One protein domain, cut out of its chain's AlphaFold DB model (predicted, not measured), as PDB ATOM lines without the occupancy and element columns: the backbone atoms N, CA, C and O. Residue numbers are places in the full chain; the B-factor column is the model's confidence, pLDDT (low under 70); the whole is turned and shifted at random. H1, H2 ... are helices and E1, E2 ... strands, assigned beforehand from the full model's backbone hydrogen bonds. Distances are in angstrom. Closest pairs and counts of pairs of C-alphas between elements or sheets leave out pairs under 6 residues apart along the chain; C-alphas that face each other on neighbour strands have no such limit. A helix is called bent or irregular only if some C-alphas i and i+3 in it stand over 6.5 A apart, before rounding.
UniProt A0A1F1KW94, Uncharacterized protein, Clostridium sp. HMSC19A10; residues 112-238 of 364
ATOM      1  N   LEU A 112     171.047 125.285 130.595       93.25
ATOM      2  CA  LEU A 112     170.147 126.442 130.679       93.25
ATOM      3  C   LEU A 112     169.375 126.467 132.012       93.25
ATOM      4  O   LEU A 112     169.150 127.522 132.598       93.25
ATOM      5  N   TYR A 113     168.985 125.300 132.520       95.00
ATOM      6  CA  TYR A 113     168.316 125.194 133.814       95.00
ATOM      7  C   TYR A 113     169.264 125.561 134.960       95.00
ATOM      8  O   TYR A 113     168.940 126.437 135.758       95.00
ATOM      9  N   GLU A 114     170.454 124.965 135.005       92.31
ATOM     10  CA  GLU A 114     171.406 125.187 136.103       92.31
ATOM     11  C   GLU A 114     172.027 126.592 136.068       92.31
ATOM     12  O   GLU A 114     172.087 127.286 137.081       92.31
ATOM     13  N   LYS A 115     172.462 127.053 134.889       91.50
ATOM     14  CA  LYS A 115     173.160 128.338 134.718       91.50
ATOM     15  C   LYS A 115     172.224 129.539 134.638       91.50
ATOM     16  O   LYS A 115     172.698 130.667 134.729       91.50
ATOM     17  N   VAL A 116     170.923 129.337 134.436       94.44
ATOM     18  CA  VAL A 116     169.963 130.445 134.338       94.44
ATOM     19  C   VAL A 116     168.830 130.254 135.330       94.44
ATOM     20  O   VAL A 116     168.741 131.013 136.291       94.44
ATOM     21  N   PHE A 117     167.971 129.250 135.150       96.44
ATOM     22  CA  PHE A 117     166.763 129.125 135.972       96.44
ATOM     23  C   PHE A 117     167.068 129.035 137.477       96.44
ATOM     24  O   PHE A 117     166.492 129.789 138.257       96.44
ATOM     25  N   VAL A 118     168.019 128.196 137.892       94.50
ATOM     26  CA  VAL A 118     168.410 128.074 139.309       94.50
ATOM     27  C   VAL A 118     169.046 129.368 139.839       94.50
ATOM     28  O   VAL A 118     168.761 129.790 140.953       94.50
ATOM     29  N   ILE A 119     169.844 130.075 139.031       91.94
ATOM     30  CA  ILE A 119     170.451 131.351 139.454       91.94
ATOM     31  C   ILE A 119     169.385 132.418 139.735       91.94
ATOM     32  O   ILE A 119     169.522 133.213 140.669       91.94
ATOM     33  N   PHE A 120     168.330 132.473 138.919       95.50
ATOM     34  CA  PHE A 120     167.275 133.474 139.073       95.50
ATOM     35  C   PHE A 120     166.158 133.049 140.033       95.50
ATOM     36  O   PHE A 120     165.403 133.918 140.474       95.50
ATOM     37  N   SER A 121     166.051 131.770 140.419       95.50
ATOM     38  CA  SER A 121     164.997 131.315 141.338       95.50
ATOM     39  C   SER A 121     165.083 132.001 142.698       95.50
ATOM     40  O   SER A 121     164.068 132.440 143.238       95.50
ATOM     41  N   ASP A 122     166.299 132.196 143.210       92.19
ATOM     42  CA  ASP A 122     166.528 132.832 144.512       92.19
ATOM     43  C   ASP A 122     166.361 134.354 144.487       92.19
ATOM     44  O   ASP A 122     166.325 135.000 145.543       92.19
ATOM     45  N   LYS A 123     166.248 134.931 143.287       94.75
ATOM     46  CA  LYS A 123     166.131 136.371 143.052       94.75
ATOM     47  C   LYS A 123     164.688 136.857 142.914       94.75
ATOM     48  O   LYS A 123     164.464 138.068 142.934       94.75
ATOM     49  N   ILE A 124     163.719 135.946 142.808       94.81
ATOM     50  CA  ILE A 124     162.290 136.275 142.753       94.81
ATOM     51  C   ILE A 124     161.906 137.181 143.934       94.81
ATOM     52  O   ILE A 124     162.243 136.902 145.087       94.81
ATOM     53  N   GLY A 125     161.245 138.298 143.623       92.75
ATOM     54  CA  GLY A 125     160.843 139.334 144.576       92.75
ATOM     55  C   GLY A 125     161.985 140.215 145.105       92.75
ATOM     56  O   GLY A 125     161.739 141.075 145.949       92.75
ATOM     57  N   LYS A 126     163.232 140.017 144.648       92.56
ATOM     58  CA  LYS A 126     164.431 140.683 145.198       92.56
ATOM     59  C   LYS A 126     165.240 141.451 144.156       92.56
ATOM     60  O   LYS A 126     165.744 142.529 144.462       92.56
ATOM     61  N   SER A 127     165.427 140.892 142.961       95.25
ATOM     62  CA  SER A 127     166.240 141.515 141.913       95.25
ATOM     63  C   SER A 127     165.440 142.489 141.057       95.25
ATOM     64  O   SER A 127     164.219 142.391 140.932       95.25
ATOM     65  N   THR A 128     166.156 143.438 140.459       96.69
ATOM     66  CA  THR A 128     165.589 144.441 139.560       96.69
ATOM     67  C   THR A 128     165.926 144.127 138.110       96.69
ATOM     68  O   THR A 128     166.944 143.489 137.829       96.69
ATOM     69  N   PHE A 129     165.110 144.643 137.188       96.44
ATOM     70  CA  PHE A 129     165.341 144.508 135.749       96.44
ATOM     71  C   PHE A 129     166.754 144.939 135.333       96.44
ATOM     72  O   PHE A 129     167.438 144.188 134.646       96.44
ATOM     73  N   GLU A 130     167.228 146.108 135.778       95.31
ATOM     74  CA  GLU A 130     168.558 146.606 135.394       95.31
ATOM     75  C   GLU A 130     169.699 145.739 135.944       95.31
ATOM     76  O   GLU A 130     170.672 145.474 135.234       95.31
ATOM     77  N   ASN A 131     169.570 145.242 137.179       94.81
ATOM     78  CA  ASN A 131     170.580 144.364 137.769       94.81
ATOM     79  C   ASN A 131     170.666 143.049 136.999       94.81
ATOM     80  O   ASN A 131     171.754 142.618 136.623       94.81
ATOM     81  N   ASP A 132     169.522 142.427 136.734       95.44
ATOM     82  CA  ASP A 132     169.476 141.149 136.040       95.44
ATOM     83  C   ASP A 132     169.881 141.284 134.570       95.44
ATOM     84  O   ASP A 132     170.626 140.448 134.069       95.44
ATOM     85  N   LYS A 133     169.510 142.386 133.908       94.06
ATOM     86  CA  LYS A 133     169.965 142.730 132.557       94.06
ATOM     87  C   LYS A 133     171.485 142.835 132.456       94.06
ATOM     88  O   LYS A 133     172.054 142.365 131.477       94.06
ATOM     89  N   SER A 134     172.148 143.400 133.468       90.06
ATOM     90  CA  SER A 134     173.611 143.557 133.480       90.06
ATOM     91  C   SER A 134     174.394 142.243 133.595       90.06
ATOM     92  O   SER A 134     175.587 142.216 133.299       90.06
ATOM     93  N   VAL A 135     173.738 141.154 134.012       87.88
ATOM     94  CA  VAL A 135     174.373 139.841 134.208       87.88
ATOM     95  C   VAL A 135     173.948 138.805 133.169       87.88
ATOM     96  O   VAL A 135     174.383 137.665 133.250       87.88
ATOM     97  N   ILE A 136     173.124 139.164 132.179       84.56
ATOM     98  CA  ILE A 136     172.729 138.227 131.113       84.56
ATOM     99  C   ILE A 136     173.953 137.781 130.314       84.56
ATOM    100  O   ILE A 136     174.123 136.586 130.084       84.56
ATOM    101  N   ASP A 137     174.822 138.716 129.928       81.25
ATOM    102  CA  ASP A 137     175.970 138.423 129.063       81.25
ATOM    103  C   ASP A 137     176.935 137.408 129.700       81.25
ATOM    104  O   ASP A 137     177.575 136.625 128.999       81.25
ATOM    105  N   SER A 138     177.002 137.354 131.037       82.50
ATOM    106  CA  SER A 138     177.840 136.382 131.751       82.50
ATOM    107  C   SER A 138     177.277 134.959 131.737       82.50
ATOM    108  O   SER A 138     178.012 134.016 132.027       82.50
ATOM    109  N   THR A 139     176.005 134.776 131.363       79.38
ATOM    110  CA  THR A 139     175.394 133.445 131.212       79.38
ATOM    111  C   THR A 139     175.869 132.720 129.949       79.38
ATOM    112  O   THR A 139     175.729 131.503 129.862       79.38
ATOM    113  N   GLY A 140     176.439 133.444 128.977       83.19
ATOM    114  CA  GLY A 140     176.860 132.892 127.685       83.19
ATOM    115  C   GLY A 140     175.711 132.602 126.709       83.19
ATOM    116  O   GLY A 140     175.958 132.065 125.631       83.19
ATOM    117  N   TYR A 141     174.473 132.962 127.060       87.25
ATOM    118  CA  TYR A 141     173.294 132.803 126.210       87.25
ATOM    119  C   TYR A 141     172.878 134.121 125.559       87.25
ATOM    120  O   TYR A 141     173.083 135.205 126.101       87.25
ATOM    121  N   THR A 142     172.230 134.019 124.398       82.62
ATOM    122  CA  THR A 142     171.580 135.171 123.764       82.62
ATOM    123  C   THR A 142     170.231 135.424 124.431       82.62
ATOM    124  O   THR A 142     169.477 134.480 124.693       82.62
ATOM    125  N   ALA A 143     169.907 136.695 124.674       91.25
ATOM    126  CA  ALA A 143     168.629 137.090 125.246       91.25
ATOM    127  C   ALA A 143     167.877 138.108 124.385       91.25
ATOM    128  O   ALA A 143     168.448 139.063 123.863       91.25
ATOM    129  N   GLU A 144     166.562 137.934 124.312       93.06
ATOM    130  CA  GLU A 144     165.627 138.936 123.813       93.06
ATOM    131  C   GLU A 144     165.157 139.795 124.992       93.06
ATOM    132  O   GLU A 144     164.571 139.285 125.951       93.06
ATOM    133  N   ILE A 145     165.421 141.101 124.929       93.88
ATOM    134  CA  ILE A 145     165.163 142.040 126.025       93.88
ATOM    135  C   ILE A 145     164.078 143.032 125.613       93.88
ATOM    136  O   ILE A 145     164.196 143.729 124.609       93.88
ATOM    137  N   THR A 146     163.036 143.134 126.434       94.50
ATOM    138  CA  THR A 146     162.026 144.195 126.386       94.50
ATOM    139  C   THR A 146     162.240 145.108 127.585       94.50
ATOM    140  O   THR A 146     162.099 144.671 128.729       94.50
ATOM    141  N   ASN A 147     162.615 146.364 127.328       93.19
ATOM    142  CA  ASN A 147     162.809 147.344 128.393       93.19
ATOM    143  C   ASN A 147     161.449 147.801 128.953       93.19
ATOM    144  O   ASN A 147     160.545 148.086 128.157       93.19
ATOM    145  N   PRO A 148     161.317 147.916 130.285       91.94
ATOM    146  CA  PRO A 148     160.099 148.395 130.919       91.94
ATOM    147  C   PRO A 148     159.793 149.834 130.494       91.94
ATOM    148  O   PRO A 148     160.682 150.688 130.427       91.94
ATOM    149  N   ASN A 149     158.527 150.104 130.198       90.12
ATOM    150  CA  ASN A 149     158.016 151.427 129.854       90.12
ATOM    151  C   ASN A 149     156.545 151.565 130.306       90.12
ATOM    152  O   ASN A 149     156.013 150.707 131.002       90.12
ATOM    153  N   GLU A 150     155.862 152.654 129.939       82.69
ATOM    154  CA  GLU A 150     154.462 152.876 130.350       82.69
ATOM    155  C   GLU A 150     153.468 151.829 129.805       82.69
ATOM    156  O   GLU A 150     152.353 151.691 130.315       82.69
ATOM    157  N   VAL A 151     153.849 151.121 128.744       82.19
ATOM    158  CA  VAL A 151     153.034 150.143 128.019       82.19
ATOM    159  C   VAL A 151     153.478 148.716 128.323       82.19
ATOM    160  O   VAL A 151     152.617 147.863 128.561       82.19
ATOM    161  N   ASP A 152     154.788 148.473 128.311       84.25
ATOM    162  CA  ASP A 152     155.373 147.139 128.405       84.25
ATOM    163  C   ASP A 152     156.081 146.921 129.740       84.25
ATOM    164  O   ASP A 152     156.844 147.763 130.210       84.25
ATOM    165  N   LEU A 153     155.861 145.741 130.314       90.19
ATOM    166  CA  LEU A 153     156.632 145.261 131.453       90.19
ATOM    167  C   LEU A 153     158.047 144.889 131.019       90.19
ATOM    168  O   LEU A 153     158.269 144.439 129.889       90.19
ATOM    169  N   GLY A 154     158.990 144.993 131.954       93.50
ATOM    170  CA  GLY A 154     160.322 144.443 131.755       93.50
ATOM    171  C   GLY A 154     160.223 142.946 131.472       93.50
ATOM    172  O   GLY A 154     159.556 142.202 132.199       93.50
ATOM    173  N   LYS A 155     160.883 142.488 130.409       97.38
ATOM    174  CA  LYS A 155     160.912 141.069 130.041       97.38
ATOM    175  C   LYS A 155     162.264 140.698 129.462       97.38
ATOM    176  O   LYS A 155     162.804 141.420 128.629       97.38
ATOM    177  N   ILE A 156     162.785 139.552 129.876       96.62
ATOM    178  CA  ILE A 156     164.010 138.967 129.332       96.62
ATOM    179  C   ILE A 156     163.705 137.511 128.975       96.62
ATOM    180  O   ILE A 156     163.192 136.769 129.812       96.62
ATOM    181  N   VAL A 157     163.996 137.104 127.739       96.00
ATOM    182  CA  VAL A 157     163.859 135.715 127.275       96.00
ATOM    183  C   VAL A 157     165.225 135.198 126.856       96.00
ATOM    184  O   VAL A 157     165.804 135.714 125.908       96.00
ATOM    185  N   ILE A 158     165.722 134.181 127.549       94.50
ATOM    186  CA  ILE A 158     167.040 133.576 127.334       94.50
ATOM    187  C   ILE A 158     166.814 132.217 126.681       94.50
ATOM    188  O   ILE A 158     166.126 131.379 127.262       94.50
ATOM    189  N   LYS A 159     167.343 132.011 125.473       89.12
ATOM    190  CA  LYS A 159     167.100 130.801 124.668       89.12
ATOM    191  C   LYS A 159     168.386 130.001 124.512       89.12
ATOM    192  O   LYS A 159     169.455 130.591 124.351       89.12
ATOM    193  N   ASP A 160     168.277 128.678 124.516       85.12
ATOM    194  CA  ASP A 160     169.361 127.803 124.077       85.12
ATOM    195  C   ASP A 160     169.180 127.347 122.617       85.12
ATOM    196  O   ASP A 160     168.181 127.647 121.959       85.12
ATOM    197  N   ASN A 161     170.170 126.615 122.099       78.50
ATOM    198  CA  ASN A 161     170.168 126.127 120.718       78.50
ATOM    199  C   ASN A 161     169.163 124.991 120.467       78.50
ATOM    200  O   ASN A 161     168.918 124.647 119.314       78.50
ATOM    201  N   SER A 162     168.611 124.384 121.521       76.19
ATOM    202  CA  SER A 162     167.603 123.327 121.409       76.19
ATOM    203  C   SER A 162     166.181 123.877 121.266       76.19
ATOM    204  O   SER A 162     165.268 123.128 120.932       76.19
ATOM    205  N   GLY A 163     166.000 125.186 121.478       78.00
ATOM    206  CA  GLY A 163     164.697 125.845 121.488       78.00
ATOM    207  C   GLY A 163     164.059 125.918 122.878       78.00
ATOM    208  O   GLY A 163     162.991 126.519 123.010       78.00
ATOM    209  N   ASP A 164     164.712 125.370 123.908       87.38
ATOM    210  CA  ASP A 164     164.330 125.571 125.305       87.38
ATOM    211  C   ASP A 164     164.639 127.025 125.706       87.38
ATOM    212  O   ASP A 164     165.573 127.664 125.200       87.38
ATOM    213  N   TYR A 165     163.834 127.590 126.607       92.75
ATOM    214  CA  TYR A 165     163.997 128.992 126.990       92.75
ATOM    215  C   TYR A 165     163.557 129.298 128.418       92.75
ATOM    216  O   TYR A 165     162.640 128.689 128.970       92.75
ATOM    217  N   VAL A 166     164.193 130.313 129.000       97.12
ATOM    218  CA  VAL A 166     163.848 130.884 130.301       97.12
ATOM    219  C   VAL A 166     163.288 132.285 130.108       97.12
ATOM    220  O   VAL A 166     163.877 133.108 129.415       97.12
ATOM    221  N   THR A 167     162.146 132.568 130.727       97.62
ATOM    222  CA  THR A 167     161.524 133.895 130.748       97.62
ATOM    223  C   THR A 167     161.616 134.493 132.141       97.62
ATOM    224  O   THR A 167     161.192 133.870 133.112       97.62
ATOM    225  N   LEU A 168     162.111 135.724 132.216       97.88
ATOM    226  CA  LEU A 168     162.053 136.589 133.386       97.88
ATOM    227  C   LEU A 168     161.069 137.713 133.068       97.88
ATOM    228  O   LEU A 168     161.197 138.375 132.035       97.88
ATOM    229  N   MET A 169     160.093 137.934 133.943       97.00
ATOM    230  CA  MET A 169     159.134 139.027 133.819       97.00
ATOM    231  C   MET A 169     159.105 139.841 135.105       97.00
ATOM    232  O   MET A 169     159.025 139.297 136.213       97.00
ATOM    233  N   TYR A 170     159.180 141.151 134.929       96.12
ATOM    234  CA  TYR A 170     159.319 142.119 136.002       96.12
ATOM    235  C   TYR A 170     158.004 142.860 136.168       96.12
ATOM    236  O   TYR A 170     157.331 143.175 135.186       96.12
ATOM    237  N   TYR A 171     157.617 143.071 137.419       94.12
ATOM    238  CA  TYR A 171     156.466 143.883 137.770       94.12
ATOM    239  C   TYR A 171     156.933 145.015 138.690       94.12
ATOM    240  O   TYR A 171     157.822 144.816 139.520       94.12
ATOM    241  N   PRO A 172     156.356 146.222 138.574       93.19
ATOM    242  CA  PRO A 172     156.615 147.279 139.535       93.19
ATOM    243  C   PRO A 172     156.157 146.865 140.934       93.19
ATOM    244  O   PRO A 172     154.984 146.551 141.150       93.19
ATOM    245  N   ASN A 173     157.062 146.918 141.907       90.81
ATOM    246  CA  ASN A 173     156.704 146.768 143.313       90.81
ATOM    247  C   ASN A 173     156.016 148.041 143.859       90.81
ATOM    248  O   ASN A 173     155.779 149.015 143.138       90.81
ATOM    249  N   LYS A 174     155.715 148.065 145.163       90.12
ATOM    250  CA  LYS A 174     155.092 149.221 145.843       90.12
ATOM    251  C   LYS A 174     155.860 150.544 145.674       90.12
ATOM    252  O   LYS A 174     155.248 151.609 145.711       90.12
ATOM    253  N   ASP A 175     157.169 150.467 145.447       91.06
ATOM    254  CA  ASP A 175     158.073 151.602 145.250       91.06
ATOM    255  C   ASP A 175     158.272 151.928 143.754       91.06
ATOM    256  O   ASP A 175     159.103 152.761 143.400       91.06
ATOM    257  N   LYS A 176     157.476 151.300 142.872       90.50
ATOM    258  CA  LYS A 176     157.527 151.404 141.403       90.50
ATOM    259  C   LYS A 176     158.841 150.915 140.789       90.50
ATOM    260  O   LYS A 176     159.228 151.367 139.715       90.50
ATOM    261  N   ILE A 177     159.522 149.993 141.464       92.81
ATOM    262  CA  ILE A 177     160.755 149.382 140.972       92.81
ATOM    263  C   ILE A 177     160.402 148.076 140.262       92.81
ATOM    264  O   ILE A 177     159.776 147.203 140.862       92.81
ATOM    265  N   GLU A 178     160.830 147.942 139.006       95.19
ATOM    266  CA  GLU A 178     160.684 146.741 138.172       95.19
ATOM    267  C   GLU A 178     161.427 145.562 138.799       95.19
ATOM    268  O   GLU A 178     162.643 145.415 138.646       95.19
ATOM    269  N   THR A 179     160.687 144.751 139.548       96.38
ATOM    270  CA  THR A 179     161.203 143.674 140.387       96.38
ATOM    271  C   THR A 179     160.799 142.336 139.782       96.38
ATOM    272  O   THR A 179     159.677 142.180 139.297       96.38
ATOM    273  N   LEU A 180     161.710 141.364 139.774       97.06
ATOM    274  CA  LEU A 180     161.460 140.051 139.180       97.06
ATOM    275  C   LEU A 180     160.267 139.376 139.876       97.06
ATOM    276  O   LEU A 180     160.342 139.072 141.065       97.06
ATOM    277  N   ALA A 181     159.176 139.135 139.147       95.62
ATOM    278  CA  ALA A 181     157.938 138.588 139.715       95.62
ATOM    279  C   ALA A 181     157.525 137.247 139.100       95.62
ATOM    280  O   ALA A 181     156.712 136.529 139.684       95.62
ATOM    281  N   LEU A 182     158.071 136.904 137.933       96.69
ATOM    282  CA  LEU A 182     157.883 135.604 137.307       96.69
ATOM    283  C   LEU A 182     159.189 135.133 136.681       96.69
ATOM    284  O   LEU A 182     159.829 135.857 135.919       96.69
ATOM    285  N   LEU A 183     159.525 133.883 136.976       98.19
ATOM    286  CA  LEU A 183     160.570 133.118 136.319       98.19
ATOM    287  C   LEU A 183     159.943 131.842 135.766       98.19
ATOM    288  O   LEU A 183     159.302 131.112 136.515       98.19
ATOM    289  N   ALA A 184     160.121 131.562 134.479       98.00
ATOM    290  CA  ALA A 184     159.571 130.374 133.834       98.00
ATOM    291  C   ALA A 184     160.622 129.684 132.965       98.00
ATOM    292  O   ALA A 184     161.269 130.350 132.165       98.00
ATOM    293  N   TYR A 185     160.767 128.365 133.085       97.25
ATOM    294  CA  TYR A 185     161.584 127.531 132.202       97.25
ATOM    295  C   TYR A 185     160.659 126.676 131.340       97.25
ATOM    296  O   TYR A 185     159.800 125.963 131.860       97.25
ATOM    297  N   ASN A 186     160.831 126.777 130.027       92.06
ATOM    298  CA  ASN A 186     160.019 126.124 129.014       92.06
ATOM    299  C   ASN A 186     160.864 125.096 128.266       92.06
ATOM    300  O   ASN A 186     161.944 125.421 127.770       92.06
ATOM    301  N   LYS A 187     160.342 123.872 128.168       87.06
ATOM    302  CA  LYS A 187     161.000 122.748 127.501       87.06
ATOM    303  C   LYS A 187     159.949 121.809 126.923       87.06
ATOM    304  O   LYS A 187     159.128 121.262 127.653       87.06
ATOM    305  N   ASN A 188     159.987 121.605 125.605       74.56
ATOM    306  CA  ASN A 188     159.137 120.646 124.874       74.56
ATOM    307  C   ASN A 188     157.627 120.716 125.211       74.56
ATOM    308  O   ASN A 188     156.986 119.690 125.413       74.56
ATOM    309  N   GLY A 189     157.044 121.916 125.296       73.38
ATOM    310  CA  GLY A 189     155.607 122.089 125.581       73.38
ATOM    311  C   GLY A 189     155.205 121.942 127.056       73.38
ATOM    312  O   GLY A 189     154.025 122.110 127.377       73.38
ATOM    313  N   ALA A 190     156.168 121.691 127.946       87.88
ATOM    314  CA  ALA A 190     156.011 121.827 129.386       87.88
ATOM    315  C   ALA A 190     156.685 123.103 129.903       87.88
ATOM    316  O   ALA A 190     157.667 123.594 129.338       87.88
ATOM    317  N   GLU A 191     156.161 123.625 131.009       94.44
ATOM    318  CA  GLU A 191     156.713 124.777 131.715       94.44
ATOM    319  C   GLU A 191     156.796 124.485 133.218       94.44
ATOM    320  O   GLU A 191     155.899 123.880 133.806       94.44
ATOM    321  N   ILE A 192     157.865 124.958 133.850       97.94
ATOM    322  CA  ILE A 192     157.922 125.182 135.297       97.94
ATOM    323  C   ILE A 192     158.051 126.675 135.561       97.94
ATOM    324  O   ILE A 192     158.787 127.361 134.853       97.94
ATOM    325  N   SER A 193     157.368 127.193 136.577       97.81
ATOM    326  CA  SER A 193     157.461 128.610 136.920       97.81
ATOM    327  C   SER A 193     157.408 128.900 138.414       97.81
ATOM    328  O   SER A 193     156.767 128.199 139.193       97.81
ATOM    329  N   ILE A 194     158.086 129.980 138.797       97.69
ATOM    330  CA  ILE A 194     158.086 130.575 140.131       97.69
ATOM    331  C   ILE A 194     157.457 131.958 139.997       97.69
ATOM    332  O   ILE A 194     157.888 132.754 139.160       97.69
ATOM    333  N   LYS A 195     156.414 132.234 140.782       95.19
ATOM    334  CA  LYS A 195     155.631 133.474 140.703       95.19
ATOM    335  C   LYS A 195     155.524 134.114 142.078       95.19
ATOM    336  O   LYS A 195     155.083 133.447 143.001       95.19
ATOM    337  N   ASP A 196     155.853 135.396 142.196       91.88
ATOM    338  CA  ASP A 196     155.661 136.212 143.413       91.88
ATOM    339  C   ASP A 196     154.314 136.962 143.401       91.88
ATOM    340  O   ASP A 196     154.157 138.004 144.024       91.88
ATOM    341  N   GLU A 197     153.332 136.485 142.629       87.19
ATOM    342  CA  GLU A 197     151.963 137.031 142.604       87.19
ATOM    343  C   GLU A 197     151.906 138.573 142.544       87.19
ATOM    344  O   GLU A 197     151.174 139.212 143.298       87.19
ATOM    345  N   MET A 198     152.721 139.197 141.684       84.75
ATOM    346  CA  MET A 198     152.830 140.665 141.571       84.75
ATOM    347  C   MET A 198     153.205 141.363 142.897       84.75
ATOM    348  O   MET A 198     152.703 142.444 143.205       84.75
ATOM    349  N   HIS A 199     154.086 140.743 143.685       86.38
ATOM    350  CA  HIS A 199     154.576 141.213 144.985       86.38
ATOM    351  C   HIS A 199     153.524 141.208 146.100       86.38
ATOM    352  O   HIS A 199     153.595 141.998 147.046       86.38
ATOM    353  N   THR A 200     152.541 140.305 146.015       75.62
ATOM    354  CA  THR A 200     151.452 140.189 147.004       75.62
ATOM    355  C   THR A 200     151.743 139.205 148.143       75.62
ATOM    356  O   THR A 200     150.844 138.906 148.922       75.62
ATOM    357  N   THR A 201     153.014 138.812 148.326       68.62
ATOM    358  CA  THR A 201     153.625 138.068 149.461       68.62
ATOM    359  C   THR A 201     153.663 136.541 149.391       68.62
ATOM    360  O   THR A 201     154.322 135.930 150.234       68.62
ATOM    361  N   LYS A 202     153.040 135.900 148.397       86.12
ATOM    362  CA  LYS A 202     153.109 134.439 148.252       86.12
ATOM    363  C   LYS A 202     153.888 134.045 147.003       86.12
ATOM    364  O   LYS A 202     153.432 134.288 145.891       86.12
ATOM    365  N   ILE A 203     155.015 133.361 147.203       91.62
ATOM    366  CA  ILE A 203     155.728 132.683 146.121       91.62
ATOM    367  C   ILE A 203     155.029 131.353 145.827       91.62
ATOM    368  O   ILE A 203     154.847 130.528 146.722       91.62
ATOM    369  N   ASN A 204     154.653 131.147 144.569       94.00
ATOM    370  CA  ASN A 204     154.029 129.928 144.073       94.00
ATOM    371  C   ASN A 204     154.939 129.229 143.059       94.00
ATOM    372  O   ASN A 204     155.438 129.859 142.125       94.00
ATOM    373  N   TYR A 205     155.072 127.912 143.206       96.62
ATOM    374  CA  TYR A 205     155.770 127.038 142.268       96.62
ATOM    375  C   TYR A 205     154.726 126.300 141.438       96.62
ATOM    376  O   TYR A 205     153.843 125.640 141.983       96.62
ATOM    377  N   ASN A 206     154.794 126.440 140.120       96.12
ATOM    378  CA  ASN A 206     153.799 125.917 139.199       96.12
ATOM    379  C   ASN A 206     154.456 125.034 138.148       96.12
ATOM    380  O   ASN A 206     155.548 125.321 137.666       96.12
ATOM    381  N   THR A 207     153.739 123.993 137.764       96.00
ATOM    382  CA  THR A 207     154.050 123.133 136.624       96.00
ATOM    383  C   THR A 207     152.927 123.264 135.606       96.00
ATOM    384  O   THR A 207     151.762 123.436 135.982       96.00
ATOM    385  N   TYR A 208     153.273 123.193 134.328       90.00
ATOM    386  CA  TYR A 208     152.343 123.133 133.216       90.00
ATOM    387  C   TYR A 208     152.771 122.027 132.257       90.00
ATOM    388  O   TYR A 208     153.926 121.974 131.839       90.00
ATOM    389  N   ASN A 209     151.827 121.175 131.879       84.06
ATOM    390  CA  ASN A 209     151.980 120.226 130.787       84.06
ATOM    391  C   ASN A 209     150.726 120.299 129.911       84.06
ATOM    392  O   ASN A 209     149.610 120.103 130.399       84.06
ATOM    393  N   ILE A 210     150.911 120.566 128.617       72.44
ATOM    394  CA  ILE A 210     149.818 120.640 127.642       72.44
ATOM    395  C   ILE A 210     148.988 119.346 127.570       72.44
ATOM    396  O   ILE A 210     147.783 119.406 127.308       72.44
ATOM    397  N   ASP A 211     149.618 118.210 127.872       70.12
ATOM    398  CA  ASP A 211     149.035 116.871 127.801       70.12
ATOM    399  C   ASP A 211     148.398 116.398 129.110       70.12
ATOM    400  O   ASP A 211     147.703 115.382 129.123       70.12
ATOM    401  N   ALA A 212     148.598 117.125 130.211       75.38
ATOM    402  CA  ALA A 212     148.034 116.761 131.503       75.38
ATOM    403  C   ALA A 212     146.607 117.303 131.688       75.38
ATOM    404  O   ALA A 212     146.239 118.363 131.176       75.38
ATOM    405  N   ASN A 213     145.804 116.600 132.489       74.12
ATOM    406  CA  ASN A 213     144.536 117.107 133.008       74.12
ATOM    407  C   ASN A 213     144.493 116.912 134.539       74.12
ATOM    408  O   ASN A 213     144.396 115.769 134.985       74.12
ATOM    409  N   PRO A 214     144.569 117.983 135.350       83.38
ATOM    410  CA  PRO A 214     144.667 119.386 134.949       83.38
ATOM    411  C   PRO A 214     146.027 119.725 134.324       83.38
ATOM    412  O   PRO A 214     147.055 119.173 134.709       83.38
ATOM    413  N   ARG A 215     146.035 120.678 133.384       82.12
ATOM    414  CA  ARG A 215     147.273 121.133 132.723       82.12
ATOM    415  C   ARG A 215     148.237 121.830 133.675       82.12
ATOM    416  O   ARG A 215     149.436 121.761 133.457       82.12
ATOM    417  N   ASN A 216     147.716 122.520 134.691       91.19
ATOM    418  CA  ASN A 216     148.499 123.278 135.666       91.19
ATOM    419  C   ASN A 216     148.428 122.613 137.040       91.19
ATOM    420  O   ASN A 216     147.340 122.226 137.473       91.19
ATOM    421  N   LYS A 217     149.552 122.567 137.757       94.25
ATOM    422  CA  LYS A 217     149.606 122.072 139.136       94.25
ATOM    423  C   LYS A 217     150.573 122.897 139.987       94.25
ATOM    424  O   LYS A 217     151.702 123.155 139.568       94.25
ATOM    425  N   LEU A 218     150.123 123.277 141.185       95.44
ATOM    426  CA  LEU A 218     150.961 123.861 142.235       95.44
ATOM    427  C   LEU A 218     151.822 122.768 142.876       95.44
ATOM    428  O   LEU A 218     151.323 121.680 143.173       95.44
ATOM    429  N   VAL A 219     153.093 123.073 143.108       95.44
ATOM    430  CA  VAL A 219     154.045 122.191 143.795       95.44
ATOM    431  C   VAL A 219     154.743 122.929 144.938       95.44
ATOM    432  O   VAL A 219     154.550 124.133 145.116       95.44
ATOM    433  N   SER A 220     155.520 122.214 145.749       93.19
ATOM    434  CA  SER A 220     155.974 122.706 147.055       93.19
ATOM    435  C   SER A 220     157.285 123.486 146.988       93.19
ATOM    436  O   SER A 220     157.587 124.252 147.902       93.19
ATOM    437  N   GLY A 221     158.072 123.320 145.922       93.50
ATOM    438  CA  GLY A 221     159.348 124.018 145.790       93.50
ATOM    439  C   GLY A 221     160.173 123.624 144.571       93.50
ATOM    440  O   GLY A 221     159.712 122.916 143.674       93.50
ATOM    441  N   LEU A 222     161.426 124.085 144.555       94.69
ATOM    442  CA  LEU A 222     162.352 123.911 143.433       94.69
ATOM    443  C   LEU A 222     162.643 122.436 143.116       94.69
ATOM    444  O   LEU A 222     162.720 122.081 141.943       94.69
ATOM    445  N   ASN A 223     162.732 121.572 144.134       94.69
ATOM    446  CA  ASN A 223     162.945 120.133 143.940       94.69
ATOM    447  C   ASN A 223     161.782 119.474 143.189       94.69
ATOM    448  O   ASN A 223     162.021 118.671 142.289       94.69
ATOM    449  N   ASP A 224     160.540 119.861 143.488       94.81
ATOM    450  CA  ASP A 224     159.370 119.355 142.768       94.81
ATOM    451  C   ASP A 224     159.354 119.852 141.318       94.81
ATOM    452  O   ASP A 224     159.027 119.090 140.411       94.81
ATOM    453  N   LEU A 225     159.756 121.107 141.075       96.50
ATOM    454  CA  LEU A 225     159.910 121.632 139.715       96.50
ATOM    455  C   LEU A 225     161.002 120.880 138.940       96.50
ATOM    456  O   LEU A 225     160.797 120.529 137.777       96.50
ATOM    457  N   LYS A 226     162.146 120.611 139.582       95.50
ATOM    458  CA  LYS A 226     163.255 119.841 139.002       95.50
ATOM    459  C   LYS A 226     162.798 118.429 138.644       95.50
ATOM    460  O   LYS A 226     162.984 117.995 137.510       95.50
ATOM    461  N   LYS A 227     162.161 117.736 139.590       93.75
ATOM    462  CA  LYS A 227     161.621 116.388 139.392       93.75
ATOM    463  C   LYS A 227     160.607 116.366 138.254       93.75
ATOM    464  O   LYS A 227     160.758 115.570 137.335       93.75
ATOM    465  N   PHE A 228     159.641 117.279 138.256       93.50
ATOM    466  CA  PHE A 228     158.658 117.366 137.182       93.50
ATOM    467  C   PHE A 228     159.334 117.513 135.812       93.50
ATOM    468  O   PHE A 228     159.078 116.731 134.902       93.50
ATOM    469  N   MET A 229     160.246 118.475 135.666       93.44
ATOM    470  CA  MET A 229     160.828 118.808 134.365       93.44
ATOM    471  C   MET A 229     161.819 117.761 133.833       93.44
ATOM    472  O   MET A 229     161.890 117.547 132.624       93.44
ATOM    473  N   PHE A 230     162.595 117.116 134.707       91.88
ATOM    474  CA  PHE A 230     163.707 116.245 134.297       91.88
ATOM    475  C   PHE A 230     163.504 114.762 134.615       91.88
ATOM    476  O   PHE A 230     164.279 113.932 134.140       91.88
ATOM    477  N   VAL A 231     162.463 114.420 135.375       89.31
ATOM    478  CA  VAL A 231     162.073 113.036 135.670       89.31
ATOM    479  C   VAL A 231     160.698 112.762 135.075       89.31
ATOM    480  O   VAL A 231     160.602 111.998 134.121       89.31
ATOM    481  N   ASP A 232     159.651 113.450 135.538       87.75
ATOM    482  CA  ASP A 232     158.272 113.135 135.130       87.75
ATOM    483  C   ASP A 232     158.039 113.414 133.631       87.75
ATOM    484  O   ASP A 232     157.348 112.668 132.940       87.75
ATOM    485  N   MET A 233     158.660 114.471 133.097       82.31
ATOM    486  CA  MET A 233     158.604 114.810 131.671       82.31
ATOM    487  C   MET A 233     159.627 114.045 130.813       82.31
ATOM    488  O   MET A 233     159.556 114.119 129.583       82.31
ATOM    489  N   LYS A 234     160.563 113.293 131.417       67.44
ATOM    490  CA  LYS A 234     161.553 112.489 130.674       67.44
ATOM    491  C   LYS A 234     160.870 111.366 129.893       67.44
ATOM    492  O   LYS A 234     161.204 111.142 128.731       67.44
ATOM    493  N   ASP A 235     159.847 110.750 130.483       49.06
ATOM    494  CA  ASP A 235     159.099 109.649 129.867       49.06
ATOM    495  C   ASP A 235     158.055 110.118 128.846       49.06
ATOM    496  O   ASP A 235     157.710 109.361 127.935       49.06
ATOM    497  N   VAL A 236     157.623 111.385 128.912       53.34
ATOM    498  CA  VAL A 236     156.758 112.001 127.885       53.34
ATOM    499  C   VAL A 236     157.483 112.083 126.533       53.34
ATOM    500  O   VAL A 236     156.845 111.983 125.489       53.34
ATOM    501  N   LYS A 237     158.825 112.146 126.527       46.38
ATOM    502  CA  LYS A 237     159.633 112.016 125.302       46.38
ATOM    503  C   LYS A 237     159.734 110.586 124.753       46.38
ATOM    504  O   LYS A 237     160.086 110.442 123.588       46.38
ATOM    505  N   SER A 238     159.438 109.533 125.521       38.06
ATOM    506  CA  SER A 238     159.717 108.155 125.069       38.06
ATOM    507  C   SER A 238     158.627 107.517 124.198       38.06
ATOM    508  O   SER A 238     158.876 106.469 123.611       38.06
TER     509      SER A 238
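AT A GLANCE: This is residues 112 to 238 of the 364 residues of an uncharacterized protein of Clostridium sp. HMSC19A10 (UniProt A0A1F1KW94). A twisted wall of seven strands has three helices packed over one face, while no named helix covers the other. H1 and H2 cover the part of the wall made by E2, E3 and E4, H3 covers E5 and E6, and the short H4 follows H3 away from the sheet at the end of the printed part. The 127 printed residues hold four named helices and seven named strands, in the order H1 H2 E1 E2 E3 E4 E5 E6 E7 H3 H4; the sheet has that same order of strands, E1 to E7, and is antiparallel throughout. The class is mixed, helices and strands, and the whole is compact, with a radius of gyration of the C-alphas of 14.5 A and spans of 45 by 32 by 25 A.

HOW THE PARTS SIT: The printed part begins with helices H1, residues 112 to 121, and H2, residues 129 to 134, which are apart. Strands E1, residues 142 to 146, E2, 155 to 159, E3, 165 to 172, E4, 178 to 187, E5, 190 to 195, E6, 204 to 209, and E7, 216 to 219, form a meander, each strand the antiparallel neighbour of the one before. N 144 and O 157 are 2.8 A apart between E1 and E2, N 156 and O 168 2.9 A between E2 and E3, N 167 and O 184 2.8 A between E3 and E4, N 185 and O 192 2.8 A between E4 and E5, N 193 and O 206 2.8 A between E5 and E6, and N 207 and O 217 2.8 A between E6 and E7, each within hydrogen-bond range. E4 bends by 51 degrees at residue 181. H1 is over E3 and E4 at a height over the sheet of 8.9 A; its closest C-alphas to E4 are those of Phe 117 and Tyr 185, 6.6 A. H2 is on the same face at a height of 8.5 A, only just over E2 and E3, with 3 C-alphas falling on each; its C-alpha 129 is 6.5 A from that of Tyr 170. H3, residues 222 to 232, is on this face too, over E5 and E6 at 9.0 A, with C-alphas Leu 225 and Ile 192 6.0 A apart. On the local plane H1 stands at 16 degrees to E3, H2 at 18 degrees to E2 and H3 at 2 degrees to E6: they run along the strands. H1 and H3 are near each other. H4, residues 235 to 238, is not on the sheet, and meets H3 only through their link. Every O i to N i+4 pair is within hydrogen-bond range in H2 and H3, 4 of 6 in H1, and H4 is too short for one.

IN THESE COORDINATES: H1 starts at C-alpha 112, (170.147, 126.442, 130.679), and is 12.8 A long; it is only just irregular, with C-alphas 115 and 118 6.6 A apart. E3 measures 23.4 A and E4, the longest strand, 26.3 A, beginning at C-alpha 178, (160.684, 146.741, 138.172). E5 measures 16.2 A, E6 16.6 A and H3 14.2 A. H4 ends at C-alpha 238, (159.717, 108.155, 125.069).

THE WHOLE: The two C-alphas farthest apart, those of Asp 175 and Ser 238, are 47.9 A from each other. The printed part has no cut, and no link is long. The mean pLDDT of the printed part is 89.0; residue 201 and residues 234 to 238 are under 70.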